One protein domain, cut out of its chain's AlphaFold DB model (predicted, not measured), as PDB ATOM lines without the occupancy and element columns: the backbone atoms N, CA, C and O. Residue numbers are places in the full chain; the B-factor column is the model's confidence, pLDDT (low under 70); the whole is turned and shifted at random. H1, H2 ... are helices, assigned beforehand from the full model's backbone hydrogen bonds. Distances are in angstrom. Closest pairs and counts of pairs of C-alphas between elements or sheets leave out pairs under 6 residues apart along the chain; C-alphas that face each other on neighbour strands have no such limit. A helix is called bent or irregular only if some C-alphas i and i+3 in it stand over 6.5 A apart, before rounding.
ATOM      1  N   PRO A  33     -20.385 -15.249 -34.117       84.12
ATOM      2  CA  PRO A  33     -19.615 -15.599 -35.320       84.12
ATOM      3  C   PRO A  33     -19.272 -14.403 -36.213       84.12
ATOM      4  O   PRO A  33     -18.184 -14.331 -36.772       84.12
ATOM      5  N   ALA A  34     -20.179 -13.427 -36.325       86.94
ATOM      6  CA  ALA A  34     -19.927 -12.210 -37.095       86.94
ATOM      7  C   ALA A  34     -18.750 -11.393 -36.530       86.94
ATOM      8  O   ALA A  34     -17.968 -10.819 -37.284       86.94
ATOM      9  N   ARG A  35     -18.602 -11.341 -35.201       88.56
ATOM     10  CA  ARG A  35     -17.459 -10.691 -34.544       88.56
ATOM     11  C   ARG A  35     -16.182 -11.483 -34.790       88.56
ATOM     12  O   ARG A  35     -15.168 -10.885 -35.129       88.56
ATOM     13  N   ASP A  36     -16.251 -12.802 -34.655       90.31
ATOM     14  CA  ASP A  36     -15.091 -13.681 -34.785       90.31
ATOM     15  C   ASP A  36     -14.517 -13.608 -36.209       90.31
ATOM     16  O   ASP A  36     -13.319 -13.375 -36.375       90.31
ATOM     17  N   ILE A  37     -15.377 -13.666 -37.239       90.62
ATOM     18  CA  ILE A  37     -14.984 -13.515 -38.653       90.62
ATOM     19  C   ILE A  37     -14.337 -12.147 -38.913       90.62
ATOM     20  O   ILE A  37     -13.293 -12.084 -39.569       90.62
ATOM     21  N   ARG A  38     -14.921 -11.051 -38.399       90.25
ATOM     22  CA  ARG A  38     -14.340  -9.703 -38.538       90.25
ATOM     23  C   ARG A  38     -12.975  -9.612 -37.861       90.25
ATOM     24  O   ARG A  38     -12.006  -9.248 -38.516       90.25
ATOM     25  N   SER A  39     -12.883 -10.012 -36.593       90.25
ATOM     26  CA  SER A  39     -11.638  -9.927 -35.817       90.25
ATOM     27  C   SER A  39     -10.509 -10.753 -36.435       90.25
ATOM     28  O   SER A  39      -9.364 -10.309 -36.505       90.25
ATOM     29  N   GLY A  40     -10.821 -11.941 -36.957       90.44
ATOM     30  CA  GLY A  40      -9.827 -12.757 -37.633       90.44
ATOM     31  C   GLY A  40      -9.433 -12.181 -38.997       90.44
ATOM     32  O   GLY A  40      -8.264 -12.243 -39.366       90.44
ATOM     33  N   SER A  41     -10.358 -11.532 -39.712       90.12
ATOM     34  CA  SER A  41     -10.058 -10.811 -40.958       90.12
ATOM     35  C   SER A  41      -9.152  -9.593 -40.713       90.12
ATOM     36  O   SER A  41      -8.196  -9.383 -41.458       90.12
ATOM     37  N   GLU A  42      -9.376  -8.841 -39.633       91.56
ATOM     38  CA  GLU A  42      -8.484  -7.762 -39.173       91.56
ATOM     39  C   GLU A  42      -7.098  -8.293 -38.787       91.56
ATOM     40  O   GLU A  42      -6.079  -7.698 -39.136       91.56
ATOM     41  N   ARG A  43      -7.038  -9.455 -38.124       92.06
ATOM     42  CA  ARG A  43      -5.773 -10.126 -37.799       92.06
ATOM     43  C   ARG A  43      -4.998 -10.523 -39.056       92.06
ATOM     44  O   ARG A  43      -3.786 -10.320 -39.105       92.06
ATOM     45  N   ILE A  44      -5.672 -11.072 -40.068       91.94
ATOM     46  CA  ILE A  44      -5.046 -11.404 -41.357       91.94
ATOM     47  C   ILE A  44      -4.532 -10.132 -42.032       91.94
ATOM     48  O   ILE A  44      -3.387 -10.108 -42.481       91.94
ATOM     49  N   LEU A  45      -5.341  -9.070 -42.066       92.12
ATOM     50  CA  LEU A  45      -4.949  -7.780 -42.628       92.12
ATOM     51  C   LEU A  45      -3.685  -7.235 -41.950       92.12
ATOM     52  O   LEU A  45      -2.735  -6.868 -42.639       92.12
ATOM     53  N   ALA A  46      -3.641  -7.246 -40.616       91.44
ATOM     54  CA  ALA A  46      -2.472  -6.813 -39.861       91.44
ATOM     55  C   ALA A  46      -1.230  -7.649 -40.212       91.44
ATOM     56  O   ALA A  46      -0.159  -7.095 -40.453       91.44
ATOM     57  N   LEU A  47      -1.364  -8.976 -40.311       90.38
ATOM     58  CA  LEU A  47      -0.257  -9.857 -40.701       90.38
ATOM     59  C   LEU A  47       0.240  -9.561 -42.121       90.38
ATOM     60  O   LEU A  47       1.449  -9.460 -42.323       90.38
ATOM     61  N   LEU A  48      -0.661  -9.367 -43.085       88.88
ATOM     62  CA  LEU A  48      -0.292  -9.014 -44.458       88.88
ATOM     63  C   LEU A  48       0.446  -7.671 -44.513       88.88
ATOM     64  O   LEU A  48       1.483  -7.578 -45.160       88.88
ATOM     65  N   GLN A  49      -0.016  -6.667 -43.765       88.38
ATOM     66  CA  GLN A  49       0.625  -5.350 -43.698       88.38
ATOM     67  C   GLN A  49       2.016  -5.376 -43.048       88.38
ATOM     68  O   GLN A  49       2.843  -4.517 -43.349       88.38
ATOM     69  N   THR A  50       2.307  -6.357 -42.186       83.31
ATOM     70  CA  THR A  50       3.656  -6.525 -41.609       83.31
ATOM     71  C   THR A  50       4.674  -7.123 -42.582       83.31
ATOM     72  O   THR A  50       5.876  -7.074 -42.312       83.31
ATOM     73  N   VAL A  51       4.233  -7.669 -43.721       76.81
ATOM     74  CA  VAL A  51       5.136  -8.191 -44.751       76.81
ATOM     75  C   VAL A  51       5.764  -7.013 -45.503       76.81
ATOM     76  O   VAL A  51       5.190  -6.478 -46.450       76.81
ATOM     77  N   ASP A  52       6.972  -6.602 -45.103       69.31
ATOM     78  CA  ASP A  52       7.741  -5.572 -45.816       69.31
ATOM     79  C   ASP A  52       8.303  -6.132 -47.133       69.31
ATOM     80  O   ASP A  52       9.452  -6.576 -47.239       69.31
ATOM     81  N   MET A  53       7.453  -6.113 -48.160       68.12
ATOM     82  CA  MET A  53       7.767  -6.639 -49.486       68.12
ATOM     83  C   MET A  53       8.933  -5.893 -50.146       68.12
ATOM     84  O   MET A  53       9.726  -6.500 -50.866       68.12
ATOM     85  N   LYS A  54       9.107  -4.594 -49.862       65.88
ATOM     86  CA  LYS A  54      10.221  -3.810 -50.412       65.88
ATOM     87  C   LYS A  54      11.552  -4.276 -49.833       65.88
ATOM     88  O   LYS A  54      12.480  -4.526 -50.601       65.88
ATOM     89  N   ARG A  55      11.644  -4.452 -48.509       66.25
ATOM     90  CA  ARG A  55      12.853  -5.006 -47.875       66.25
ATOM     91  C   ARG A  55      13.133  -6.432 -48.319       66.25
ATOM     92  O   ARG A  55      14.292  -6.762 -48.564       66.25
ATOM     93  N   PHE A  56      12.099  -7.263 -48.435       67.81
ATOM     94  CA  PHE A  56      12.254  -8.646 -48.868       67.81
ATOM     95  C   PHE A  56      12.903  -8.731 -50.256       67.81
ATOM     96  O   PHE A  56      13.936  -9.381 -50.413       67.81
ATOM     97  N   PHE A  57      12.370  -8.011 -51.246       66.94
ATOM     98  CA  PHE A  57      12.925  -8.078 -52.595       66.94
ATOM     99  C   PHE A  57      14.265  -7.339 -52.757       66.94
ATOM    100  O   PHE A  57      15.088  -7.753 -53.571       66.94
ATOM    101  N   GLN A  58      14.543  -6.287 -51.975       66.06
ATOM    102  CA  GLN A  58      15.866  -5.633 -51.964       66.06
ATOM    103  C   GLN A  58      16.980  -6.588 -51.502       66.06
ATOM    104  O   GLN A  58      18.102  -6.547 -52.016       66.06
ATOM    105  N   LYS A  59      16.665  -7.499 -50.574       60.09
ATOM    106  CA  LYS A  59      17.584  -8.537 -50.085       60.09
ATOM    107  C   LYS A  59      17.764  -9.719 -51.048       60.09
ATOM    108  O   LYS A  59      18.506 -10.636 -50.717       60.09
ATOM    109  N   GLN A  60      17.167  -9.712 -52.243       58.66
ATOM    110  CA  GLN A  60      17.368 -10.759 -53.261       58.66
ATOM    111  C   GLN A  60      18.393 -10.388 -54.354       58.66
ATOM    112  O   GLN A  60      18.431 -10.999 -55.420       58.66
ATOM    113  N   THR A  61      19.251  -9.400 -54.097       61.94
ATOM    114  CA  THR A  61      20.288  -8.954 -55.039       61.94
ATOM    115  C   THR A  61      21.463  -9.954 -55.117       61.94
ATOM    116  O   THR A  61      21.737 -10.698 -54.183       61.94
ATOM    117  N   ILE A  62      22.226  -9.972 -56.215       57.41
ATOM    118  CA  ILE A  62      23.369 -10.898 -56.402       57.41
ATOM    119  C   ILE A  62      24.393 -10.812 -55.247       57.41
ATOM    120  O   ILE A  62      24.972 -11.823 -54.857       57.41
ATOM    121  N   PHE A  63      24.565  -9.631 -54.644       54.88
ATOM    122  CA  PHE A  63      25.464  -9.415 -53.504       54.88
ATOM    123  C   PHE A  63      24.954  -9.989 -52.173       54.88
ATOM    124  O   PHE A  63      25.762 -10.383 -51.338       54.88
ATOM    125  N   SER A  64      23.640 -10.083 -51.953       57.66
ATOM    126  CA  SER A  64      23.097 -10.621 -50.698       57.66
ATOM    127  C   SER A  64      23.187 -12.146 -50.624       57.66
ATOM    128  O   SER A  64      23.353 -12.673 -49.522       57.66
ATOM    129  N   ARG A  65      23.215 -12.833 -51.777       58.75
ATOM    130  CA  ARG A  65      23.499 -14.280 -51.889       58.75
ATOM    131  C   ARG A  65      24.853 -14.683 -51.298       58.75
ATOM    132  O   ARG A  65      25.000 -15.790 -50.803       58.75
ATOM    133  N   PHE A  66      25.836 -13.780 -51.312       59.12
ATOM    134  CA  PHE A  66      27.160 -14.024 -50.728       59.12
ATOM    135  C   PHE A  66      27.196 -13.883 -49.198       59.12
ATOM    136  O   PHE A  66      28.132 -14.354 -48.562       59.12
ATOM    137  N   THR A  67      26.185 -13.246 -48.602       64.12
ATOM    138  CA  THR A  67      26.130 -12.947 -47.158       64.12
ATOM    139  C   THR A  67      25.144 -13.827 -46.384       64.12
ATOM    140  O   THR A  67      25.041 -13.694 -45.170       64.12
ATOM    141  N   GLY A  68      24.381 -14.689 -47.069       66.06
ATOM    142  CA  GLY A  68      23.288 -15.475 -46.477       66.06
ATOM    143  C   GLY A  68      22.031 -14.661 -46.125       66.06
ATOM    144  O   GLY A  68      21.037 -15.219 -45.658       66.06
ATOM    145  N   ALA A  69      22.037 -13.348 -46.377       72.62
ATOM    146  CA  ALA A  69      20.902 -12.459 -46.132       72.62
ATOM    147  C   ALA A  69      19.680 -12.775 -47.018       72.62
ATOM    148  O   ALA A  69      18.558 -12.398 -46.676       72.62
ATOM    149  N   ASP A  70      19.883 -13.459 -48.147       70.75
ATOM    150  CA  ASP A  70      18.817 -13.960 -49.015       70.75
ATOM    151  C   ASP A  70      18.084 -15.160 -48.392       70.75
ATOM    152  O   ASP A  70      16.853 -15.209 -48.422       70.75
ATOM    153  N   VAL A  71      18.822 -16.085 -47.771       75.38
ATOM    154  CA  VAL A  71      18.267 -17.232 -47.037       75.38
ATOM    155  C   VAL A  71      17.479 -16.757 -45.818       75.38
ATOM    156  O   VAL A  71      16.348 -17.192 -45.609       75.38
ATOM    157  N   GLU A  72      18.025 -15.810 -45.051       79.06
ATOM    158  CA  GLU A  72      17.323 -15.218 -43.908       79.06
ATOM    159  C   GLU A  72      16.027 -14.515 -44.344       79.06
ATOM    160  O   GLU A  72      14.973 -14.721 -43.742       79.06
ATOM    161  N   ALA A  73      16.072 -13.718 -45.419       76.81
ATOM    162  CA  ALA A  73      14.888 -13.041 -45.943       76.81
ATOM    163  C   ALA A  73      13.800 -14.035 -46.380       76.81
ATOM    164  O   ALA A  73      12.623 -13.816 -46.085       76.81
ATOM    165  N   ARG A  74      14.182 -15.138 -47.041       77.19
ATOM    166  CA  ARG A  74      13.268 -16.225 -47.435       77.19
ATOM    167  C   ARG A  74      12.623 -16.895 -46.235       77.19
ATOM    168  O   ARG A  74      11.403 -17.014 -46.216       77.19
ATOM    169  N   LEU A  75      13.405 -17.243 -45.215       81.50
ATOM    170  CA  LEU A  75      12.869 -17.845 -43.996       81.50
ATOM    171  C   LEU A  75      11.885 -16.903 -43.288       81.50
ATOM    172  O   LEU A  75      10.812 -17.328 -42.867       81.50
ATOM    173  N   GLN A  76      12.205 -15.610 -43.191       82.62
ATOM    174  CA  GLN A  76      11.295 -14.612 -42.612       82.62
ATOM    175  C   GLN A  76       9.986 -14.501 -43.404       82.62
ATOM    176  O   GLN A  76       8.908 -14.417 -42.814       82.62
ATOM    177  N   PHE A  77      10.063 -14.540 -44.735       82.81
ATOM    178  CA  PHE A  77       8.887 -14.530 -45.599       82.81
ATOM    179  C   PHE A  77       8.042 -15.802 -45.460       82.81
ATOM    180  O   PHE A  77       6.815 -15.720 -45.380       82.81
ATOM    181  N   GLU A  78       8.675 -16.971 -45.389       84.06
ATOM    182  CA  GLU A  78       7.997 -18.251 -45.183       84.06
ATOM    183  C   GLU A  78       7.283 -18.283 -43.824       84.06
ATOM    184  O   GLU A  78       6.101 -18.621 -43.747       84.06
ATOM    185  N   LEU A  79       7.951 -17.821 -42.761       87.25
ATOM    186  CA  LEU A  79       7.357 -17.682 -41.428       87.25
ATOM    187  C   LEU A  79       6.174 -16.706 -41.422       87.25
ATOM    188  O   LEU A  79       5.139 -16.994 -40.815       87.25
ATOM    189  N   ALA A  80       6.297 -15.558 -42.091       86.69
ATOM    190  CA  ALA A  80       5.197 -14.606 -42.226       86.69
ATOM    191  C   ALA A  80       4.016 -15.224 -42.988       86.69
ATOM    192  O   ALA A  80       2.868 -15.119 -42.551       86.69
ATOM    193  N   SER A  81       4.301 -15.949 -44.071       87.69
ATOM    194  CA  SER A  81       3.280 -16.613 -44.879       87.69
ATOM    195  C   SER A  81       2.559 -17.711 -44.100       87.69
ATOM    196  O   SER A  81       1.332 -17.803 -44.133       87.69
ATOM    197  N   TYR A  82       3.298 -18.489 -43.306       90.06
ATOM    198  CA  TYR A  82       2.732 -19.482 -42.399       90.06
ATOM    199  C   TYR A  82       1.783 -18.852 -41.367       90.06
ATOM    200  O   TYR A  82       0.706 -19.396 -41.107       90.06
ATOM    201  N   ARG A  83       2.140 -17.692 -40.797       91.44
ATOM    202  CA  ARG A  83       1.286 -16.967 -39.836       91.44
ATOM    203  C   ARG A  83      -0.014 -16.486 -40.475       91.44
ATOM    204  O   ARG A  83      -1.072 -16.663 -39.874       91.44
ATOM    205  N   VAL A  84       0.054 -15.936 -41.688       91.31
ATOM    206  CA  VAL A  84      -1.134 -15.557 -42.474       91.31
ATOM    207  C   VAL A  84      -2.029 -16.781 -42.687       91.31
ATOM    208  O   VAL A  84      -3.222 -16.740 -42.396       91.31
ATOM    209  N   MET A  85      -1.443 -17.909 -43.092       92.75
ATOM    210  CA  MET A  85      -2.164 -19.165 -43.299       92.75
ATOM    211  C   MET A  85      -2.805 -19.733 -42.030       92.75
ATOM    212  O   MET A  85      -3.898 -20.296 -42.091       92.75
ATOM    213  N   ALA A  86      -2.144 -19.601 -40.882       93.38
ATOM    214  CA  ALA A  86      -2.713 -19.988 -39.597       93.38
ATOM    215  C   ALA A  86      -3.934 -19.129 -39.242       93.38
ATOM    216  O   ALA A  86      -4.976 -19.684 -38.901       93.38
ATOM    217  N   ALA A  87      -3.841 -17.808 -39.417       92.94
ATOM    218  CA  ALA A  87      -4.962 -16.901 -39.190       92.94
ATOM    219  C   ALA A  87      -6.147 -17.190 -40.136       92.94
ATOM    220  O   ALA A  87      -7.295 -17.191 -39.700       92.94
ATOM    221  N   PHE A  88      -5.892 -17.547 -41.401       93.31
ATOM    222  CA  PHE A  88      -6.948 -17.996 -42.319       93.31
ATOM    223  C   PHE A  88      -7.700 -19.237 -41.828       93.31
ATOM    224  O   PHE A  88      -8.921 -19.304 -41.970       93.31
ATOM    225  N   ARG A  89      -7.001 -20.212 -41.231       93.31
ATOM    226  CA  ARG A  89      -7.650 -21.406 -40.662       93.31
ATOM    227  C   ARG A  89      -8.551 -21.060 -39.476       93.31
ATOM    228  O   ARG A  89      -9.632 -21.629 -39.368       93.31
ATOM    229  N   GLU A  90      -8.139 -20.116 -38.630       91.06
ATOM    230  CA  GLU A  90      -8.971 -19.618 -37.524       91.06
ATOM    231  C   GLU A  90     -10.256 -18.955 -38.054       91.06
ATOM    232  O   GLU A  90     -11.355 -19.278 -37.600       91.06
ATOM    233  N   VAL A  91     -10.148 -18.092 -39.075       91.88
ATOM    234  CA  VAL A  91     -11.326 -17.463 -39.704       91.88
ATOM    235  C   VAL A  91     -12.226 -18.500 -40.366       91.88
ATOM    236  O   VAL A  91     -13.444 -18.407 -40.248       91.88
ATOM    237  N   ARG A  92     -11.654 -19.525 -41.006       94.00
ATOM    238  CA  ARG A  92     -12.430 -20.629 -41.582       94.00
ATOM    239  C   ARG A  92     -13.267 -21.345 -40.529       94.00
ATOM    240  O   ARG A  92     -14.449 -21.579 -40.758       94.00
ATOM    241  N   GLN A  93     -12.689 -21.631 -39.364       91.75
ATOM    242  CA  GLN A  93     -13.421 -22.243 -38.257       91.75
ATOM    243  C   GLN A  93     -14.560 -21.336 -37.760       91.75
ATOM    244  O   GLN A  93     -15.672 -21.813 -37.518       91.75
ATOM    245  N   ALA A  94     -14.318 -20.025 -37.661       90.81
ATOM    246  CA  ALA A  94     -15.359 -19.053 -37.330       90.81
ATOM    247  C   ALA A  94     -16.466 -18.999 -38.403       90.81
ATOM    248  O   ALA A  94     -17.647 -18.933 -38.064       90.81
ATOM    249  N   ALA A  95     -16.109 -19.090 -39.686       93.00
ATOM    250  CA  ALA A  95     -17.051 -19.135 -40.802       93.00
ATOM    251  C   ALA A  95     -17.884 -20.429 -40.814       93.00
ATOM    252  O   ALA A  95     -19.092 -20.377 -41.043       93.00
ATOM    253  N   ASP A  96     -17.286 -21.582 -40.502       92.88
ATOM    254  CA  ASP A  96     -18.004 -22.851 -40.336       92.88
ATOM    255  C   ASP A  96     -19.029 -22.776 -39.198       92.88
ATOM    256  O   ASP A  96     -20.197 -23.141 -39.376       92.88
ATOM    257  N   ASN A  97     -18.630 -22.220 -38.050       90.88
ATOM    258  CA  ASN A  97     -19.559 -21.951 -36.955       90.88
ATOM    259  C   ASN A  97     -20.654 -20.953 -37.378       90.88
ATOM    260  O   ASN A  97     -21.834 -21.165 -37.105       90.88
ATOM    261  N   GLY A  98     -20.285 -19.906 -38.118       92.00
ATOM    262  CA  GLY A  98     -21.211 -18.933 -38.690       92.00
ATOM    263  C   GLY A  98     -22.264 -19.571 -39.597       92.00
ATOM    264  O   GLY A  98     -23.448 -19.281 -39.455       92.00
ATOM    265  N   ARG A  99     -21.882 -20.508 -40.473       93.56
ATOM    266  CA  ARG A  99     -22.831 -21.258 -41.317       93.56
ATOM    267  C   ARG A  99     -23.847 -22.037 -40.481       93.56
ATOM    268  O   ARG A  99     -25.043 -21.998 -40.781       93.56
ATOM    269  N   ARG A 100     -23.388 -22.703 -39.417       91.25
ATOM    270  CA  ARG A 100     -24.258 -23.426 -38.477       91.25
ATOM    271  C   ARG A 100     -25.212 -22.474 -37.751       91.25
ATOM    272  O   ARG A 100     -26.410 -22.739 -37.715       91.25
ATOM    273  N   VAL A 101     -24.706 -21.366 -37.210       90.19
ATOM    274  CA  VAL A 101     -25.527 -20.354 -36.523       90.19
ATOM    275  C   VAL A 101     -26.555 -19.741 -37.469       90.19
ATOM    276  O   VAL A 101     -27.713 -19.615 -37.087       90.19
ATOM    277  N   ARG A 102     -26.190 -19.443 -38.722       91.06
ATOM    278  CA  ARG A 102     -27.130 -18.943 -39.736       91.06
ATOM    279  C   ARG A 102     -28.297 -19.907 -39.956       91.06
ATOM    280  O   ARG A 102     -29.442 -19.472 -39.978       91.06
ATOM    281  N   ALA A 103     -28.025 -21.207 -40.078       90.56
ATOM    282  CA  ALA A 103     -29.079 -22.212 -40.234       90.56
ATOM    283  C   ALA A 103     -30.011 -22.272 -39.009       90.56
ATOM    284  O   ALA A 103     -31.228 -22.390 -39.156       90.56
ATOM    285  N   LEU A 104     -29.450 -22.147 -37.802       89.44
ATOM    286  CA  LEU A 104     -30.231 -22.109 -36.564       89.44
ATOM    287  C   LEU A 104     -31.070 -20.827 -36.447       89.44
ATOM    288  O   LEU A 104     -32.227 -20.910 -36.047       89.44
ATOM    289  N   LEU A 105     -30.527 -19.670 -36.842       89.44
ATOM    290  CA  LEU A 105     -31.255 -18.398 -36.901       89.44
ATOM    291  C   LEU A 105     -32.421 -18.462 -37.892       89.44
ATOM    292  O   LEU A 105     -33.529 -18.062 -37.543       89.44
ATOM    293  N   ALA A 106     -32.199 -19.006 -39.091       89.75
ATOM    294  CA  ALA A 106     -33.246 -19.160 -40.097       89.75
ATOM    295  C   ALA A 106     -34.405 -20.026 -39.577       89.75
ATOM    296  O   ALA A 106     -35.571 -19.657 -39.720       89.75
ATOM    297  N   LYS A 107     -34.091 -21.139 -38.902       89.88
ATOM    298  CA  LYS A 107     -35.103 -21.984 -38.257       89.88
ATOM    299  C   LYS A 107     -35.837 -21.242 -37.135       89.88
ATOM    300  O   LYS A 107     -37.060 -21.206 -37.137       89.88
ATOM    301  N   ALA A 108     -35.103 -20.609 -36.218       87.81
ATOM    302  CA  ALA A 108     -35.691 -19.880 -35.094       87.81
ATOM    303  C   ALA A 108     -36.623 -18.746 -35.555       87.81
ATOM    304  O   ALA A 108     -37.663 -18.515 -34.948       87.81
ATOM    305  N   LYS A 109     -36.278 -18.070 -36.655       89.44
ATOM    306  CA  LYS A 109     -37.102 -17.029 -37.277       89.44
ATOM    307  C   LYS A 109     -38.405 -17.579 -37.856       89.44
ATOM    308  O   LYS A 109     -39.438 -16.935 -37.699       89.44
ATOM    309  N   LEU A 110     -38.371 -18.744 -38.507       90.25
ATOM    310  CA  LEU A 110     -39.585 -19.412 -38.988       90.25
ATOM    311  C   LEU A 110     -40.488 -19.813 -37.817       90.25
ATOM    312  O   LEU A 110     -41.667 -19.463 -37.818       90.25
ATOM    313  N   ASP A 111     -39.915 -20.458 -36.800       88.38
ATOM    314  CA  ASP A 111     -40.649 -20.911 -35.613       88.38
ATOM    315  C   ASP A 111     -41.291 -19.719 -34.873       88.38
ATOM    316  O   ASP A 111     -42.480 -19.743 -34.543       88.38
ATOM    317  N   LEU A 112     -40.531 -18.639 -34.659       88.00
ATOM    318  CA  LEU A 112     -41.024 -17.419 -34.017       88.00
ATOM    319  C   LEU A 112     -42.052 -16.684 -34.891       88.00
ATOM    320  O   LEU A 112     -43.022 -16.149 -34.364       88.00
ATOM    321  N   GLY A 113     -41.884 -16.679 -36.216       88.56
ATOM    322  CA  GLY A 113     -42.843 -16.086 -37.151       88.56
ATOM    323  C   GLY A 113     -44.194 -16.806 -37.153       88.56
ATOM    324  O   GLY A 113     -45.244 -16.160 -37.147       88.56
ATOM    325  N   GLU A 114     -44.193 -18.139 -37.092       88.81
ATOM    326  CA  GLU A 114     -45.424 -18.925 -36.964       88.81
ATOM    327  C   GLU A 114     -46.125 -18.648 -35.624       88.81
ATOM    328  O   GLU A 114     -47.342 -18.453 -35.576       88.81
ATOM    329  N   GLN A 115     -45.359 -18.583 -34.533       85.75
ATOM    330  CA  GLN A 115     -45.882 -18.250 -33.205       85.75
ATOM    331  C   GLN A 115     -46.457 -16.838 -33.155       85.75
ATOM    332  O   GLN A 115     -47.533 -16.640 -32.596       85.75
ATOM    333  N   GLN A 116     -45.781 -15.878 -33.783       88.25
ATOM    334  CA  GLN A 116     -46.239 -14.500 -33.895       88.25
ATOM    335  C   GLN A 116     -47.588 -14.415 -34.610       88.25
ATOM    336  O   GLN A 116     -48.495 -13.746 -34.128       88.25
ATOM    337  N   SER A 117     -47.746 -15.137 -35.721       88.94
ATOM    338  CA  SER A 117     -49.011 -15.187 -36.465       88.94
ATOM    339  C   SER A 117     -50.150 -15.774 -35.619       88.94
ATOM    340  O   SER A 117     -51.250 -15.223 -35.570       88.94
ATOM    341  N   LYS A 118     -49.875 -16.853 -34.873       88.25
ATOM    342  CA  LYS A 118     -50.845 -17.448 -33.936       88.25
ATOM    343  C   LYS A 118     -51.221 -16.481 -32.810       88.25
ATOM    344  O   LYS A 118     -52.399 -16.371 -32.482       88.25
ATOM    345  N   LEU A 119     -50.238 -15.792 -32.230       89.75
ATOM    346  CA  LEU A 119     -50.441 -14.820 -31.156       89.75
ATOM    347  C   LEU A 119     -51.282 -13.626 -31.632       89.75
ATOM    348  O   LEU A 119     -52.233 -13.258 -30.947       89.75
ATOM    349  N   ALA A 120     -50.990 -13.090 -32.819       90.62
ATOM    350  CA  ALA A 120     -51.769 -12.019 -33.440       90.62
ATOM    351  C   ALA A 120     -53.242 -12.425 -33.628       90.62
ATOM    352  O   ALA A 120     -54.145 -11.668 -33.280       90.62
ATOM    353  N   GLY A 121     -53.498 -13.658 -34.088       90.75
ATOM    354  CA  GLY A 121     -54.857 -14.199 -34.196       90.75
ATOM    355  C   GLY A 121     -55.601 -14.233 -32.856       90.75
ATOM    356  O   GLY A 121     -56.733 -13.762 -32.769       90.75
ATOM    357  N   VAL A 122     -54.948 -14.711 -31.788       91.31
ATOM    358  CA  VAL A 122     -55.530 -14.731 -30.431       91.31
ATOM    359  C   VAL A 122     -55.805 -13.317 -29.916       91.31
ATOM    360  O   VAL A 122     -56.836 -13.087 -29.288       91.31
ATOM    361  N   ILE A 123     -54.911 -12.362 -30.181       93.19
ATOM    362  CA  ILE A 123     -55.085 -10.958 -29.788       93.19
ATOM    363  C   ILE A 123     -56.306 -10.347 -30.483       93.19
ATOM    364  O   ILE A 123     -57.109  -9.687 -29.824       93.19
ATOM    365  N   GLU A 124     -56.480 -10.577 -31.785       93.94
ATOM    366  CA  GLU A 124     -57.637 -10.066 -32.527       93.94
ATOM    367  C   GLU A 124     -58.952 -10.703 -32.058       93.94
ATOM    368  O   GLU A 124     -59.915  -9.989 -31.766       93.94
ATOM    369  N   GLU A 125     -58.987 -12.026 -31.873       92.75
ATOM    370  CA  GLU A 125     -60.148 -12.714 -31.293       92.75
ATOM    371  C   GLU A 125     -60.482 -12.182 -29.883       92.75
ATOM    372  O   GLU A 125     -61.650 -11.945 -29.561       92.75
ATOM    373  N   ALA A 126     -59.467 -11.923 -29.052       92.38
ATOM    374  CA  ALA A 126     -59.633 -11.385 -27.704       92.38
ATOM    375  C   ALA A 126     -60.173  -9.950 -27.698       92.38
ATOM    376  O   ALA A 126     -61.044  -9.631 -26.886       92.38
ATOM    377  N   LYS A 127     -59.708  -9.088 -28.613       94.19
ATOM    378  CA  LYS A 127     -60.246  -7.728 -28.789       94.19
ATOM    379  C   LYS A 127     -61.729  -7.771 -29.153       94.19
ATOM    380  O   LYS A 127     -62.525  -7.053 -28.549       94.19
ATOM    381  N   VAL A 128     -62.112  -8.639 -30.093       93.62
ATOM    382  CA  VAL A 128     -63.514  -8.817 -30.503       93.62
ATOM    383  C   VAL A 128     -64.369  -9.316 -29.335       93.62
ATOM    384  O   VAL A 128     -65.451  -8.774 -29.089       93.62
ATOM    385  N   LEU A 129     -63.882 -10.310 -28.585       91.62
ATOM    386  CA  LEU A 129     -64.579 -10.845 -27.415       91.62
ATOM    387  C   LEU A 129     -64.787  -9.777 -26.337       91.62
ATOM    388  O   LEU A 129     -65.895  -9.634 -25.818       91.62
ATOM    389  N   LEU A 130     -63.744  -8.998 -26.038       91.81
ATOM    390  CA  LEU A 130     -63.805  -7.917 -25.061       91.81
ATOM    391  C   LEU A 130     -64.867  -6.887 -25.454       91.81
ATOM    392  O   LEU A 130     -65.724  -6.570 -24.635       91.81
ATOM    393  N   VAL A 131     -64.876  -6.420 -26.708       92.00
ATOM    394  CA  VAL A 131     -65.879  -5.457 -27.203       92.00
ATOM    395  C   VAL A 131     -67.298  -6.017 -27.081       92.00
ATOM    396  O   VAL A 131     -68.198  -5.315 -26.622       92.00
ATOM    397  N   LYS A 132     -67.502  -7.285 -27.451       88.81
ATOM    398  CA  LYS A 132     -68.820  -7.936 -27.436       88.81
ATOM    399  C   LYS A 132     -69.367  -8.153 -26.022       88.81
ATOM    400  O   LYS A 132     -70.576  -8.066 -25.821       88.81
ATOM    401  N   SER A 133     -68.507  -8.478 -25.060       87.44
ATOM    402  CA  SER A 133     -68.918  -8.888 -23.710       87.44
ATOM    403  C   SER A 133     -68.764  -7.799 -22.645       87.44
ATOM    404  O   SER A 133     -69.226  -8.000 -21.525       87.44
ATOM    405  N   ARG A 134     -68.175  -6.638 -22.967       83.31
ATOM    406  CA  ARG A 134     -67.848  -5.591 -21.979       83.31
ATOM    407  C   ARG A 134     -69.032  -5.117 -21.139       83.31
ATOM    408  O   ARG A 134     -68.874  -4.870 -19.954       83.31
ATOM    409  N   ALA A 135     -70.199  -4.965 -21.760       81.12
ATOM    410  CA  ALA A 135     -71.386  -4.420 -21.101       81.12
ATOM    411  C   ALA A 135     -72.154  -5.454 -20.258       81.12
ATOM    412  O   ALA A 135     -73.000  -5.071 -19.456       81.12
ATOM    413  N   SER A 136     -71.903  -6.750 -20.466       82.25
ATOM    414  CA  SER A 136     -72.663  -7.848 -19.855       82.25
ATOM    415  C   SER A 136     -71.837  -8.748 -18.935       82.25
ATOM    416  O   SER A 136     -72.408  -9.601 -18.260       82.25
ATOM    417  N   ALA A 137     -70.514  -8.577 -18.904       83.25
ATOM    418  CA  ALA A 137     -69.601  -9.346 -18.068       83.25
ATOM    419  C   ALA A 137     -69.302  -8.650 -16.729       83.25
ATOM    420  O   ALA A 137     -69.439  -7.436 -16.590       83.25
ATOM    421  N   ASP A 138     -68.856  -9.436 -15.747       88.38
ATOM    422  CA  ASP A 138     -68.368  -8.933 -14.459       88.38
ATOM    423  C   ASP A 138     -67.141  -8.025 -14.654       88.38
ATOM    424  O   ASP A 138     -66.167  -8.421 -15.302       88.38
ATOM    425  N   SER A 139     -67.171  -6.829 -14.055       87.50
ATOM    426  CA  SER A 139     -66.070  -5.856 -14.082       87.50
ATOM    427  C   SER A 139     -64.723  -6.454 -13.669       87.50
ATOM    428  O   SER A 139     -63.712  -6.179 -14.309       87.50
ATOM    429  N   PHE A 140     -64.701  -7.350 -12.673       89.50
ATOM    430  CA  PHE A 140     -63.460  -7.972 -12.216       89.50
ATOM    431  C   PHE A 140     -62.850  -8.894 -13.284       89.50
ATOM    432  O   PHE A 140     -61.631  -8.928 -13.477       89.50
ATOM    433  N   LEU A 141     -63.698  -9.628 -14.015       88.88
ATOM    434  CA  LEU A 141     -63.262 -10.481 -15.122       88.88
ATOM    435  C   LEU A 141     -62.790  -9.650 -16.314       88.88
ATOM    436  O   LEU A 141     -61.790 -10.007 -16.938       88.88
ATOM    437  N   VAL A 142     -63.476  -8.540 -16.606       90.19
ATOM    438  CA  VAL A 142     -63.087  -7.595 -17.661       90.19
ATOM    439  C   VAL A 142     -61.690  -7.039 -17.384       90.19
ATOM    440  O   VAL A 142     -60.817  -7.181 -18.236       90.19
ATOM    441  N   ASP A 143     -61.432  -6.521 -16.181       91.62
ATOM    442  CA  ASP A 143     -60.130  -5.950 -15.810       91.62
ATOM    443  C   ASP A 143     -58.993  -6.983 -15.904       91.62
ATOM    444  O   ASP A 143     -57.900  -6.710 -16.418       91.62
ATOM    445  N   ARG A 144     -59.238  -8.215 -15.432       92.06
ATOM    446  CA  ARG A 144     -58.249  -9.300 -15.505       92.06
ATOM    447  C   ARG A 144     -57.957  -9.684 -16.956       92.06
ATOM    448  O   ARG A 144     -56.786  -9.883 -17.295       92.06
ATOM    449  N   PHE A 145     -58.989  -9.773 -17.793       92.25
ATOM    450  CA  PHE A 145     -58.861 -10.086 -19.214       92.25
ATOM    451  C   PHE A 145     -58.117  -8.976 -19.970       92.25
ATOM    452  O   PHE A 145     -57.164  -9.274 -20.688       92.25
ATOM    453  N   GLU A 146     -58.468  -7.705 -19.746       93.38
ATOM    454  CA  GLU A 146     -57.791  -6.539 -20.330       93.38
ATOM    455  C   GLU A 146     -56.295  -6.528 -19.990       93.38
ATOM    456  O   GLU A 146     -55.455  -6.357 -20.876       93.38
ATOM    457  N   ARG A 147     -55.932  -6.807 -18.731       93.06
ATOM    458  CA  ARG A 147     -54.524  -6.895 -18.318       93.06
ATOM    459  C   ARG A 147     -53.772  -8.020 -19.033       93.06
ATOM    460  O   ARG A 147     -52.622  -7.836 -19.427       93.06
ATOM    461  N   ARG A 148     -54.384  -9.200 -19.193       92.19
ATOM    462  CA  ARG A 148     -53.759 -10.317 -19.928       92.19
ATOM    463  C   ARG A 148     -53.615 -10.006 -21.410       92.19
ATOM    464  O   ARG A 148     -52.556 -10.266 -21.971       92.19
ATOM    465  N   LEU A 149     -54.625  -9.387 -22.010       93.44
ATOM    466  CA  LEU A 149     -54.574  -8.929 -23.390       93.44
ATOM    467  C   LEU A 149     -53.454  -7.898 -23.603       93.44
ATOM    468  O   LEU A 149     -52.673  -8.035 -24.541       93.44
ATOM    469  N   ALA A 150     -53.304  -6.923 -22.703       92.62
ATOM    470  CA  ALA A 150     -52.214  -5.946 -22.757       92.62
ATOM    471  C   ALA A 150     -50.822  -6.606 -22.673       92.62
ATOM    472  O   ALA A 150     -49.904  -6.228 -23.406       92.62
ATOM    473  N   ASN A 151     -50.669  -7.636 -21.831       91.44
ATOM    474  CA  ASN A 151     -49.433  -8.417 -21.765       91.44
ATOM    475  C   ASN A 151     -49.149  -9.151 -23.084       91.44
ATOM    476  O   ASN A 151     -48.016  -9.111 -23.559       91.44
ATOM    477  N   LEU A 152     -50.157  -9.780 -23.697       91.31
ATOM    478  CA  LEU A 152     -50.000 -10.461 -24.988       91.31
ATOM    479  C   LEU A 152     -49.607  -9.486 -26.105       91.31
ATOM    480  O   LEU A 152     -48.699  -9.793 -26.870       91.31
ATOM    481  N   ILE A 153     -50.208  -8.294 -26.155       92.31
ATOM    482  CA  ILE A 153     -49.835  -7.227 -27.107       92.31
ATOM    483  C   ILE A 153     -48.378  -6.778 -26.893       92.31
ATOM    484  O   ILE A 153     -47.621  -6.562 -27.843       92.31
ATOM    485  N   THR A 154     -47.947  -6.672 -25.636       91.38
ATOM    486  CA  THR A 154     -46.552  -6.339 -25.310       91.38
ATOM    487  C   THR A 154     -45.599  -7.442 -25.783       91.38
ATOM    488  O   THR A 154     -44.568  -7.152 -26.394       91.38
ATOM    489  N   MET A 155     -45.955  -8.710 -25.559       89.38
ATOM    490  CA  MET A 155     -45.190  -9.863 -26.047       89.38
ATOM    491  C   MET A 155     -45.119  -9.901 -27.576       89.38
ATOM    492  O   MET A 155     -44.041 -10.100 -28.128       89.38
ATOM    493  N   GLU A 156     -46.234  -9.651 -28.262       90.12
ATOM    494  CA  GLU A 156     -46.311  -9.557 -29.724       90.12
ATOM    495  C   GLU A 156     -45.342  -8.493 -30.263       90.12
ATOM    496  O   GLU A 156     -44.594  -8.730 -31.219       90.12
ATOM    497  N   THR A 157     -45.299  -7.330 -29.614       89.38
ATOM    498  CA  THR A 157     -44.385  -6.244 -29.985       89.38
ATOM    499  C   THR A 157     -42.922  -6.653 -29.766       89.38
ATOM    500  O   THR A 157     -42.079  -6.459 -30.643       89.38
ATOM    501  N   SER A 158     -42.614  -7.289 -28.631       88.38
ATOM    502  CA  SER A 158     -41.267  -7.791 -28.314       88.38
ATOM    503  C   SER A 158     -40.786  -8.857 -29.305       88.38
ATOM    504  O   SER A 158     -39.634  -8.843 -29.748       88.38
ATOM    505  N   ASN A 159     -41.669  -9.772 -29.700       88.56
ATOM    506  CA  ASN A 159     -41.376 -10.793 -30.702       88.56
ATOM    507  C   ASN A 159     -41.121 -10.174 -32.080       88.56
ATOM    508  O   ASN A 159     -40.189 -10.588 -32.769       88.56
ATOM    509  N   THR A 160     -41.884  -9.145 -32.463       89.00
ATOM    510  CA  THR A 160     -41.654  -8.395 -33.710       89.00
ATOM    511  C   THR A 160     -40.253  -7.785 -33.738       89.00
ATOM    512  O   THR A 160     -39.522  -7.959 -34.715       89.00
ATOM    513  N   LEU A 161     -39.839  -7.128 -32.648       88.25
ATOM    514  CA  LEU A 161     -38.485  -6.576 -32.520       88.25
ATOM    515  C   LEU A 161     -37.417  -7.676 -32.584       88.25
ATOM    516  O   LEU A 161     -36.400  -7.526 -33.259       88.25
ATOM    517  N   THR A 162     -37.669  -8.815 -31.937       87.88
ATOM    518  CA  THR A 162     -36.761  -9.970 -31.963       87.88
ATOM    519  C   THR A 162     -36.594 -10.525 -33.381       87.88
ATOM    520  O   THR A 162     -35.467 -10.769 -33.813       87.88
ATOM    521  N   LEU A 163     -37.678 -10.661 -34.152       89.50
ATOM    522  CA  LEU A 163     -37.643 -11.096 -35.556       89.50
ATOM    523  C   LEU A 163     -36.855 -10.131 -36.452       89.50
ATOM    524  O   LEU A 163     -36.101 -10.565 -37.331       89.50
ATOM    525  N   GLN A 164     -37.008  -8.823 -36.227       89.62
ATOM    526  CA  GLN A 164     -36.231  -7.800 -36.928       89.62
ATOM    527  C   GLN A 164     -34.740  -7.930 -36.601       89.62
ATOM    528  O   GLN A 164     -33.919  -7.990 -37.518       89.62
ATOM    529  N   GLN A 165     -34.394  -8.073 -35.320       87.44
ATOM    530  CA  GLN A 165     -33.010  -8.259 -34.884       87.44
ATOM    531  C   GLN A 165     -32.394  -9.535 -35.473       87.44
ATOM    532  O   GLN A 165     -31.285  -9.493 -36.001       87.44
ATOM    533  N   MET A 166     -33.122 -10.654 -35.458       88.50
ATOM    534  CA  MET A 166     -32.678 -11.904 -36.083       88.50
ATOM    535  C   MET A 166     -32.423 -11.734 -37.584       88.50
ATOM    536  O   MET A 166     -31.422 -12.233 -38.091       88.50
ATOM    537  N   THR A 167     -33.286 -10.997 -38.289       89.94
ATOM    538  CA  THR A 167     -33.124 -10.721 -39.726       89.94
ATOM    539  C   THR A 167     -31.882  -9.871 -40.007       89.94
ATOM    540  O   THR A 167     -31.137 -10.157 -40.946       89.94
ATOM    541  N   LEU A 168     -31.611  -8.861 -39.176       89.00
ATOM    542  CA  LEU A 168     -30.392  -8.053 -39.274       89.00
ATOM    543  C   LEU A 168     -29.134  -8.891 -39.003       89.00
ATOM    544  O   LEU A 168     -28.156  -8.801 -39.752       89.00
ATOM    545  N   SER A 169     -29.161  -9.737 -37.970       87.88
ATOM    546  CA  SER A 169     -28.065 -10.653 -37.641       87.88
ATOM    547  C   SER A 169     -27.801 -11.662 -38.762       87.88
ATOM    548  O   SER A 169     -26.649 -11.860 -39.145       87.88
ATOM    549  N   GLU A 170     -28.852 -12.256 -39.330       89.75
ATOM    550  CA  GLU A 170     -28.778 -13.178 -40.469       89.75
ATOM    551  C   GLU A 170     -28.170 -12.504 -41.710       89.75
ATOM    552  O   GLU A 170     -27.274 -13.069 -42.344       89.75
ATOM    553  N   SER A 171     -28.612 -11.284 -42.034       90.38
ATOM    554  CA  SER A 171     -28.092 -10.503 -43.164       90.38
ATOM    555  C   SER A 171     -26.613 -10.156 -42.981       90.38
ATOM    556  O   SER A 171     -25.803 -10.384 -43.880       90.38
ATOM    557  N   THR A 172     -26.242  -9.682 -41.788       89.56
ATOM    558  CA  THR A 172     -24.852  -9.346 -41.446       89.56
ATOM    559  C   THR A 172     -23.946 -10.567 -41.560       89.56
ATOM    560  O   THR A 172     -22.880 -10.505 -42.171       89.56
ATOM    561  N   LEU A 173     -24.377 -11.697 -40.997       91.44
ATOM    562  CA  LEU A 173     -23.610 -12.934 -41.035       91.44
ATOM    563  C   LEU A 173     -23.478 -13.475 -42.462       91.44
ATOM    564  O   LEU A 173     -22.393 -13.906 -42.840       91.44
ATOM    565  N   SER A 174     -24.539 -13.411 -43.269       92.44
ATOM    566  CA  SER A 174     -24.494 -13.840 -44.673       92.44
ATOM    567  C   SER A 174     -23.499 -13.011 -45.478       92.44
ATOM    568  O   SER A 174     -22.630 -13.583 -46.122       92.44
ATOM    569  N   MET A 175     -23.527 -11.683 -45.336       91.62
ATOM    570  CA  MET A 175     -22.568 -10.799 -46.004       91.62
ATOM    571  C   MET A 175     -21.111 -11.133 -45.644       91.62
ATOM    572  O   MET A 175     -20.239 -11.118 -46.511       91.62
ATOM    573  N   LEU A 176     -20.830 -11.422 -44.369       92.00
ATOM    574  CA  LEU A 176     -19.487 -11.801 -43.924       92.00
ATOM    575  C   LEU A 176     -19.062 -13.170 -44.464       92.00
ATOM    576  O   LEU A 176     -17.909 -13.337 -44.852       92.00
ATOM    577  N   LEU A 177     -19.984 -14.135 -44.506       93.69
ATOM    578  CA  LEU A 177     -19.726 -15.464 -45.057       93.69
ATOM    579  C   LEU A 177     -19.465 -15.416 -46.562       93.69
ATOM    580  O   LEU A 177     -18.525 -16.061 -47.012       93.69
ATOM    581  N   ASP A 178     -20.240 -14.641 -47.320       92.12
ATOM    582  CA  ASP A 178     -20.070 -14.513 -48.771       92.12
ATOM    583  C   ASP A 178     -18.692 -13.922 -49.101       92.12
ATOM    584  O   ASP A 178     -17.933 -14.490 -49.883       92.12
ATOM    585  N   ARG A 179     -18.296 -12.854 -48.397       89.25
ATOM    586  CA  ARG A 179     -16.950 -12.270 -48.536       89.25
ATOM    587  C   ARG A 179     -15.844 -13.237 -48.127       89.25
ATOM    588  O   ARG A 179     -14.788 -13.278 -48.750       89.25
ATOM    589  N   PHE A 180     -16.060 -14.019 -47.068       91.31
ATOM    590  CA  PHE A 180     -15.098 -15.043 -46.679       91.31
ATOM    591  C   PHE A 180     -14.948 -16.116 -47.767       91.31
ATOM    592  O   PHE A 180     -13.827 -16.531 -48.045       91.31
ATOM    593  N   VAL A 181     -16.044 -16.524 -48.416       92.44
ATOM    594  CA  VAL A 181     -16.016 -17.466 -49.545       92.44
ATOM    595  C   VAL A 181     -15.241 -16.883 -50.729       92.44
ATOM    596  O   VAL A 181     -14.411 -17.597 -51.295       92.44
ATOM    597  N   ASP A 182     -15.424 -15.606 -51.067       89.94
ATOM    598  CA  ASP A 182     -14.638 -14.937 -52.118       89.94
ATOM    599  C   ASP A 182     -13.133 -14.996 -51.813       89.94
ATOM    600  O   ASP A 182     -12.311 -15.341 -52.672       89.94
ATOM    601  N   ILE A 183     -12.756 -14.715 -50.561       90.81
ATOM    602  CA  ILE A 183     -11.358 -14.801 -50.135       90.81
ATOM    603  C   ILE A 183     -10.858 -16.248 -50.202       90.81
ATOM    604  O   ILE A 183      -9.797 -16.491 -50.773       90.81
ATOM    605  N   GLU A 184     -11.593 -17.205 -49.635       93.12
ATOM    606  CA  GLU A 184     -11.188 -18.612 -49.542       93.12
ATOM    607  C   GLU A 184     -11.036 -19.270 -50.920       93.12
ATOM    608  O   GLU A 184     -10.123 -20.071 -51.119       93.12
ATOM    609  N   THR A 185     -11.907 -18.935 -51.872       92.25
ATOM    610  CA  THR A 185     -11.972 -19.610 -53.177       92.25
ATOM    611  C   THR A 185     -11.129 -18.945 -54.258       92.25
ATOM    612  O   THR A 185     -10.631 -19.646 -55.140       92.25
ATOM    613  N   MET A 186     -10.934 -17.623 -54.202       90.12
ATOM    614  CA  MET A 186     -10.227 -16.883 -55.252       90.12
ATOM    615  C   MET A 186      -8.919 -16.263 -54.769       90.12
ATOM    616  O   MET A 186      -7.855 -16.538 -55.327       90.12
ATOM    617  N   LEU A 187      -8.981 -15.414 -53.742       90.69
ATOM    618  CA  LEU A 187      -7.845 -14.563 -53.374       90.69
ATOM    619  C   LEU A 187      -6.760 -15.338 -52.624       90.69
ATOM    620  O   LEU A 187      -5.573 -15.179 -52.907       90.69
ATOM    621  N   LEU A 188      -7.161 -16.201 -51.692       91.44
ATOM    622  CA  LEU A 188      -6.249 -16.982 -50.869       91.44
ATOM    623  C   LEU A 188      -5.432 -17.993 -51.697       91.44
ATOM    624  O   LEU A 188      -4.209 -17.994 -51.544       91.44
ATOM    625  N   PRO A 189      -6.021 -18.810 -52.596       92.75
ATOM    626  CA  PRO A 189      -5.241 -19.737 -53.419       92.75
ATOM    627  C   PRO A 189      -4.259 -19.016 -54.349       92.75
ATOM    628  O   PRO A 189      -3.114 -19.450 -54.494       92.75
ATOM    629  N   LEU A 190      -4.671 -17.889 -54.944       89.88
ATOM    630  CA  LEU A 190      -3.801 -17.073 -55.793       89.88
ATOM    631  C   LEU A 190      -2.619 -16.506 -54.998       89.88
ATOM    632  O   LEU A 190      -1.469 -16.588 -55.431       89.88
ATOM    633  N   TRP A 191      -2.895 -15.967 -53.812       91.25
ATOM    634  CA  TRP A 191      -1.867 -15.445 -52.921       91.25
ATOM    635  C   TRP A 191      -0.889 -16.537 -52.467       91.25
ATOM    636  O   TRP A 191       0.321 -16.337 -52.549       91.25
ATOM    637  N   GLN A 192      -1.385 -17.714 -52.069       90.19
ATOM    638  CA  GLN A 192      -0.553 -18.858 -51.670       90.19
ATOM    639  C   GLN A 192       0.370 -19.325 -52.789       90.19
ATOM    640  O   GLN A 192       1.555 -19.549 -52.550       90.19
ATOM    641  N   ARG A 193      -0.162 -19.465 -54.010       88.06
ATOM    642  CA  ARG A 193       0.621 -19.878 -55.178       88.06
ATOM    643  C   ARG A 193       1.780 -18.915 -55.422       88.06
ATOM    644  O   ARG A 193       2.919 -19.350 -55.579       88.06
ATOM    645  N   ASN A 194       1.498 -17.615 -55.395       85.31
ATOM    646  CA  ASN A 194       2.499 -16.588 -55.670       85.31
ATOM    647  C   ASN A 194       3.508 -16.454 -54.508       85.31
ATOM    648  O   ASN A 194       4.696 -16.243 -54.741       85.31
ATOM    649  N   ALA A 195       3.068 -16.649 -53.259       84.69
ATOM    650  CA  ALA A 195       3.955 -16.714 -52.098       84.69
ATOM    651  C   ALA A 195       4.899 -17.928 -52.165       84.69
ATOM    652  O   ALA A 195       6.089 -17.807 -51.874       84.69
ATOM    653  N   LEU A 196       4.404 -19.093 -52.590       84.31
ATOM    654  CA  LEU A 196       5.225 -20.294 -52.735       84.31
ATOM    655  C   LEU A 196       6.316 -20.116 -53.800       84.31
ATOM    656  O   LEU A 196       7.471 -20.440 -53.530       84.31
ATOM    657  N   ALA A 197       5.982 -19.536 -54.957       81.38
ATOM    658  CA  ALA A 197       6.952 -19.224 -56.015       81.38
ATOM    659  C   ALA A 197       8.087 -18.311 -55.504       81.38
ATOM    660  O   ALA A 197       9.270 -18.509 -55.797       81.38
ATOM    661  N   ILE A 198       7.742 -17.338 -54.655       77.25
ATOM    662  CA  ILE A 198       8.717 -16.479 -53.978       77.25
ATOM    663  C   ILE A 198       9.609 -17.272 -53.016       77.25
ATOM    664  O   ILE A 198      10.832 -17.101 -53.038       77.25
ATOM    665  N   ALA A 199       9.017 -18.126 -52.177       75.75
ATOM    666  CA  ALA A 199       9.748 -18.929 -51.197       75.75
ATOM    667  C   ALA A 199      10.717 -19.919 -51.871       75.75
ATOM    668  O   ALA A 199      11.842 -20.098 -51.406       75.75
ATOM    669  N   GLN A 200      10.323 -20.485 -53.016       77.31
ATOM    670  CA  GLN A 200      11.145 -21.383 -53.836       77.31
ATOM    671  C   GLN A 200      12.270 -20.657 -54.594       77.31
ATOM    672  O   GLN A 200      13.148 -21.295 -55.172       77.31
ATOM    673  N   GLY A 201      12.305 -19.322 -54.541       69.31
ATOM    674  CA  GLY A 201      13.390 -18.531 -55.110       69.31
ATOM    675  C   GLY A 201      13.298 -18.334 -56.622       69.31
ATOM    676  O   GLY A 201      14.308 -17.988 -57.234       69.31
ATOM    677  N   GLU A 202      12.109 -18.509 -57.206       68.69
ATOM    678  CA  GLU A 202      11.837 -18.233 -58.624       68.69
ATOM    679  C   GLU A 202      11.904 -16.731 -58.945       68.69
ATOM    680  O   GLU A 202      12.061 -16.322 -60.098       68.69
ATOM    681  N   VAL A 203      11.838 -15.880 -57.916       66.56
ATOM    682  CA  VAL A 203      12.035 -14.441 -58.055       66.56
ATOM    683  C   VAL A 203      13.520 -14.090 -58.020       66.56
ATOM    684  O   VAL A 203      14.237 -14.351 -57.056       66.56
ATOM    685  N   THR A 204      13.973 -13.458 -59.097       61.62
ATOM    686  CA  THR A 204      15.338 -12.938 -59.259       61.62
ATOM    687  C   THR A 204      15.390 -11.408 -59.264       61.62
ATOM    688  O   THR A 204      16.468 -10.835 -59.126       61.62
ATOM    689  N   SER A 205      14.245 -10.727 -59.414       66.69
ATOM    690  CA  SER A 205      14.140  -9.266 -59.337       66.69
ATOM    691  C   SER A 205      12.707  -8.807 -59.041       66.69
ATOM    692  O   SER A 205      11.755  -9.503 -59.369       66.69
ATOM    693  N   LEU A 206      12.544  -7.582 -58.523       65.88
ATOM    694  CA  LEU A 206      11.235  -6.924 -58.324       65.88
ATOM    695  C   LEU A 206      10.398  -6.755 -59.597       65.88
ATOM    696  O   LEU A 206       9.205  -6.492 -59.506       65.88
ATOM    697  N   ARG A 207      11.030  -6.828 -60.771       69.88
ATOM    698  CA  ARG A 207      10.367  -6.661 -62.070       69.88
ATOM    699  C   ARG A 207      10.054  -7.996 -62.738       69.88
ATOM    700  O   ARG A 207       9.564  -7.995 -63.861       69.88
ATOM    701  N   SER A 208      10.378  -9.125 -62.101       76.12
ATOM    702  CA  SER A 208      10.006 -10.421 -62.653       76.12
ATOM    703  C   SER A 208       8.492 -10.597 -62.586       76.12
ATOM    704  O   SER A 208       7.842 -10.140 -61.644       76.12
ATOM    705  N   GLN A 209       7.938 -11.291 -63.576       80.88
ATOM    706  CA  GLN A 209       6.508 -11.577 -63.643       80.88
ATOM    707  C   GLN A 209       5.957 -12.193 -62.332       80.88
ATOM    708  O   GLN A 209       4.959 -11.678 -61.831       80.88
ATOM    709  N   PRO A 210       6.632 -13.164 -61.674       78.00
ATOM    710  CA  PRO A 210       6.145 -13.707 -60.400       78.00
ATOM    711  C   PRO A 210       6.128 -12.692 -59.243       78.00
ATOM    712  O   PRO A 210       5.277 -12.777 -58.357       78.00
ATOM    713  N   ALA A 211       7.043 -11.714 -59.234       77.44
ATOM    714  CA  ALA A 211       7.054 -10.660 -58.218       77.44
ATOM    715  C   ALA A 211       5.880  -9.685 -58.405       77.44
ATOM    716  O   ALA A 211       5.255  -9.284 -57.424       77.44
ATOM    717  N   VAL A 212       5.559  -9.341 -59.657       84.00
ATOM    718  CA  VAL A 212       4.404  -8.496 -60.002       84.00
ATOM    719  C   VAL A 212       3.099  -9.194 -59.624       84.00
ATOM    720  O   VAL A 212       2.300  -8.625 -58.885       84.00
ATOM    721  N   GLU A 213       2.926 -10.455 -60.026       86.12
ATOM    722  CA  GLU A 213       1.723 -11.240 -59.721       86.12
ATOM    723  C   GLU A 213       1.501 -11.415 -58.214       86.12
ATOM    724  O   GLU A 213       0.363 -11.416 -57.737       86.12
ATOM    725  N   PHE A 214       2.572 -11.560 -57.428       86.06
ATOM    726  CA  PHE A 214       2.456 -11.584 -55.972       86.06
ATOM    727  C   PHE A 214       2.019 -10.239 -55.394       86.06
ATOM    728  O   PHE A 214       1.156 -10.207 -54.522       86.06
ATOM    729  N   LEU A 215       2.601  -9.128 -55.856       86.81
ATOM    730  CA  LEU A 215       2.227  -7.797 -55.376       86.81
ATOM    731  C   LEU A 215       0.758  -7.489 -55.683       86.81
ATOM    732  O   LEU A 215       0.052  -6.972 -54.817       86.81
ATOM    733  N   GLU A 216       0.287  -7.856 -56.874       89.44
ATOM    734  CA  GLU A 216      -1.114  -7.712 -57.275       89.44
ATOM    735  C   GLU A 216      -2.051  -8.560 -56.409       89.44
ATOM    736  O   GLU A 216      -3.052  -8.046 -55.901       89.44
ATOM    737  N   SER A 217      -1.726  -9.839 -56.188       90.12
ATOM    738  CA  SER A 217      -2.558 -10.714 -55.354       90.12
ATOM    739  C   SER A 217      -2.543 -10.295 -53.883       90.12
ATOM    740  O   SER A 217      -3.583 -10.323 -53.224       90.12
ATOM    741  N   HIS A 218      -1.401  -9.829 -53.375       89.12
ATOM    742  CA  HIS A 218      -1.262  -9.287 -52.027       89.12
ATOM    743  C   HIS A 218      -2.089  -8.008 -51.838       89.12
ATOM    744  O   HIS A 218      -2.813  -7.892 -50.850       89.12
ATOM    745  N   HIS A 219      -2.022  -7.064 -52.782       89.94
ATOM    746  CA  HIS A 219      -2.800  -5.826 -52.711       89.94
ATOM    747  C   HIS A 219      -4.303  -6.103 -52.816       89.94
ATOM    748  O   HIS A 219      -5.074  -5.637 -51.982       89.94
ATOM    749  N   SER A 220      -4.703  -6.961 -53.759       91.25
ATOM    750  CA  SER A 220      -6.101  -7.378 -53.927       91.25
ATOM    751  C   SER A 220      -6.663  -8.028 -52.661       91.25
ATOM    752  O   SER A 220      -7.808  -7.775 -52.286       91.25
ATOM    753  N   LEU A 221      -5.857  -8.847 -51.977       91.06
ATOM    754  CA  LEU A 221      -6.252  -9.479 -50.723       91.06
ATOM    755  C   LEU A 221      -6.414  -8.459 -49.586       91.06
ATOM    756  O   LEU A 221      -7.410  -8.516 -48.863       91.06
ATOM    757  N   ILE A 222      -5.481  -7.512 -49.449       91.38
ATOM    758  CA  ILE A 222      -5.577  -6.412 -48.476       91.38
ATOM    759  C   ILE A 222      -6.838  -5.580 -48.716       91.38
ATOM    760  O   ILE A 222      -7.618  -5.382 -47.783       91.38
ATOM    761  N   ASP A 223      -7.070  -5.141 -49.951       90.81
ATOM    762  CA  ASP A 223      -8.219  -4.307 -50.311       90.81
ATOM    763  C   ASP A 223      -9.543  -5.018 -50.016       90.81
ATOM    764  O   ASP A 223     -10.511  -4.406 -49.549       90.81
ATOM    765  N   HIS A 224      -9.605  -6.326 -50.271       88.81
ATOM    766  CA  HIS A 224     -10.792  -7.116 -49.978       88.81
ATOM    767  C   HIS A 224     -11.010  -7.272 -48.464       88.81
ATOM    768  O   HIS A 224     -12.121  -7.056 -47.980       88.81
ATOM    769  N   LEU A 225      -9.960  -7.563 -47.689       87.56
ATOM    770  CA  LEU A 225     -10.038  -7.684 -46.226       87.56
ATOM    771  C   LEU A 225     -10.397  -6.359 -45.536       87.56
ATOM    772  O   LEU A 225     -11.181  -6.352 -44.588       87.56
ATOM    773  N   GLN A 226      -9.904  -5.223 -46.033       88.00
ATOM    774  CA  GLN A 226     -10.295  -3.901 -45.530       88.00
ATOM    775  C   GLN A 226     -11.798  -3.655 -45.685       88.00
ATOM    776  O   GLN A 226     -12.445  -3.122 -44.780       88.00
ATOM    777  N   LYS A 227     -12.386  -4.096 -46.804       84.00
ATOM    778  CA  LYS A 227     -13.836  -4.016 -47.017       84.00
ATOM    779  C   LYS A 227     -14.606  -4.896 -46.032       84.00
ATOM    780  O   LYS A 227     -15.707  -4.502 -45.646       84.00
ATOM    781  N   VAL A 228     -14.048  -6.038 -45.607       76.56
ATOM    782  CA  VAL A 228     -14.627  -6.925 -44.574       76.56
ATOM    783  C   VAL A 228     -14.659  -6.249 -43.201       76.56
ATOM    784  O   VAL A 228     -15.690  -6.322 -42.539       76.56
ATOM    785  N   GLY A 229     -13.584  -5.565 -42.800       64.44
ATOM    786  CA  GLY A 229     -13.501  -4.881 -41.500       64.44
ATOM    787  C   GLY A 229     -14.292  -3.568 -41.402       64.44
ATOM    788  O   GLY A 229     -14.694  -3.172 -40.315       64.44
ATOM    789  N   SER A 230     -14.563  -2.891 -42.523       59.59
ATOM    790  CA  SER A 230     -15.072  -1.505 -42.519       59.59
ATOM    791  C   SER A 230     -16.599  -1.328 -42.355       59.59
ATOM    792  O   SER A 230     -17.103  -0.267 -42.727       59.59
ATOM    793  N   LYS A 231     -17.361  -2.310 -41.840       50.44
ATOM    794  CA  LYS A 231     -18.814  -2.173 -41.556       50.44
ATOM    795  C   LYS A 231     -19.318  -3.017 -40.374       50.44
ATOM    796  O   LYS A 231     -19.130  -4.261 -40.352       50.44
TER     797      LYS A 231
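What this domain is: This is residues 33 to 231 of the 231 residues of an uncharacterized protein of Rhizobium sp. BK068 (UniProt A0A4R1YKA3). Picture a long helical rod: H3 runs most of its length, and H4 folds back along it as a hairpin. At one half H1 and H5 pack alongside to make a bundle, a group of helices side by side, of H1, H3, H4a, H4b and H5; the other half is an arm of H3 and H4a, and short H2 sits near the bundle's far end. The printed part has 199 residues with five named helices, H1 to H5 in order, and no named strand: all helix. It is extended, with a radius of gyration of the C-alphas of 29.2 A and spans of 104 by 22 by 21 A.

How they stand to each other: Start at H1, residues 33 to 49: it touches residues 80 to 101 of H3, residues 69 to 133, at a shallow tilt of 22 degrees, opposite ways, the closest C-alphas being those of Pro 33 and Gly 98, 5.0 A apart. H2, residues 53 to 58, only just touches H3, with 3 pairs of C-alphas within 8 A, closest Phe 56 and Ala 73 at 5.9 A; the two form a hairpin. H4, residues 139 to 199, was assigned as one helix by its hydrogen bonds but is bent: C-alphas 185 and 188 are 6.7 A apart. Its arms, H4a to residue 185 and H4b from 188, stand at a shallow tilt of 34.6 degrees, only just short of steep. H3 and H4a form a hairpin at 25 degrees, closest C-alphas Arg 102 and Glu 170, 6.0 A. H4b and H5, residues 209 to 229, form another at a steep tilt of 40 degrees, closest C-alphas Asn 194 and Phe 214, 5.0 A. H5 also touches H1, closest C-alphas Arg 38 and Gly 229, 5.7 A; H3 and H5 are apart. In H1, H2, H3, H4a, H4b and H5 every O i to N i+4 pair is within hydrogen-bond range.

Where its parts are: Find C-alpha 33 at (-19.615, -15.599, -35.320), where H1 begins and runs 24.2 A; H2 covers 8.5 A. From C-alpha 69 at (20.902, -12.459, -46.132) H3 runs 92.6 A. H4a runs 68.1 A, H4b 16.1 A and H5 30.6 A, ending at C-alpha 229 at (-13.501, -4.881, -41.500).

The domain as a whole: The C-alphas of Phe 66 and Ser 136, the two farthest apart, are 104.7 A from each other. Residues 135 to 141, of which 139 to 141 belong to H4, stand free. The printed part has no cut and no long link. Mean pLDDT of the printed part is 85.1, with residues 52 to 68, 201 to 207 and 229 to 231 under 70.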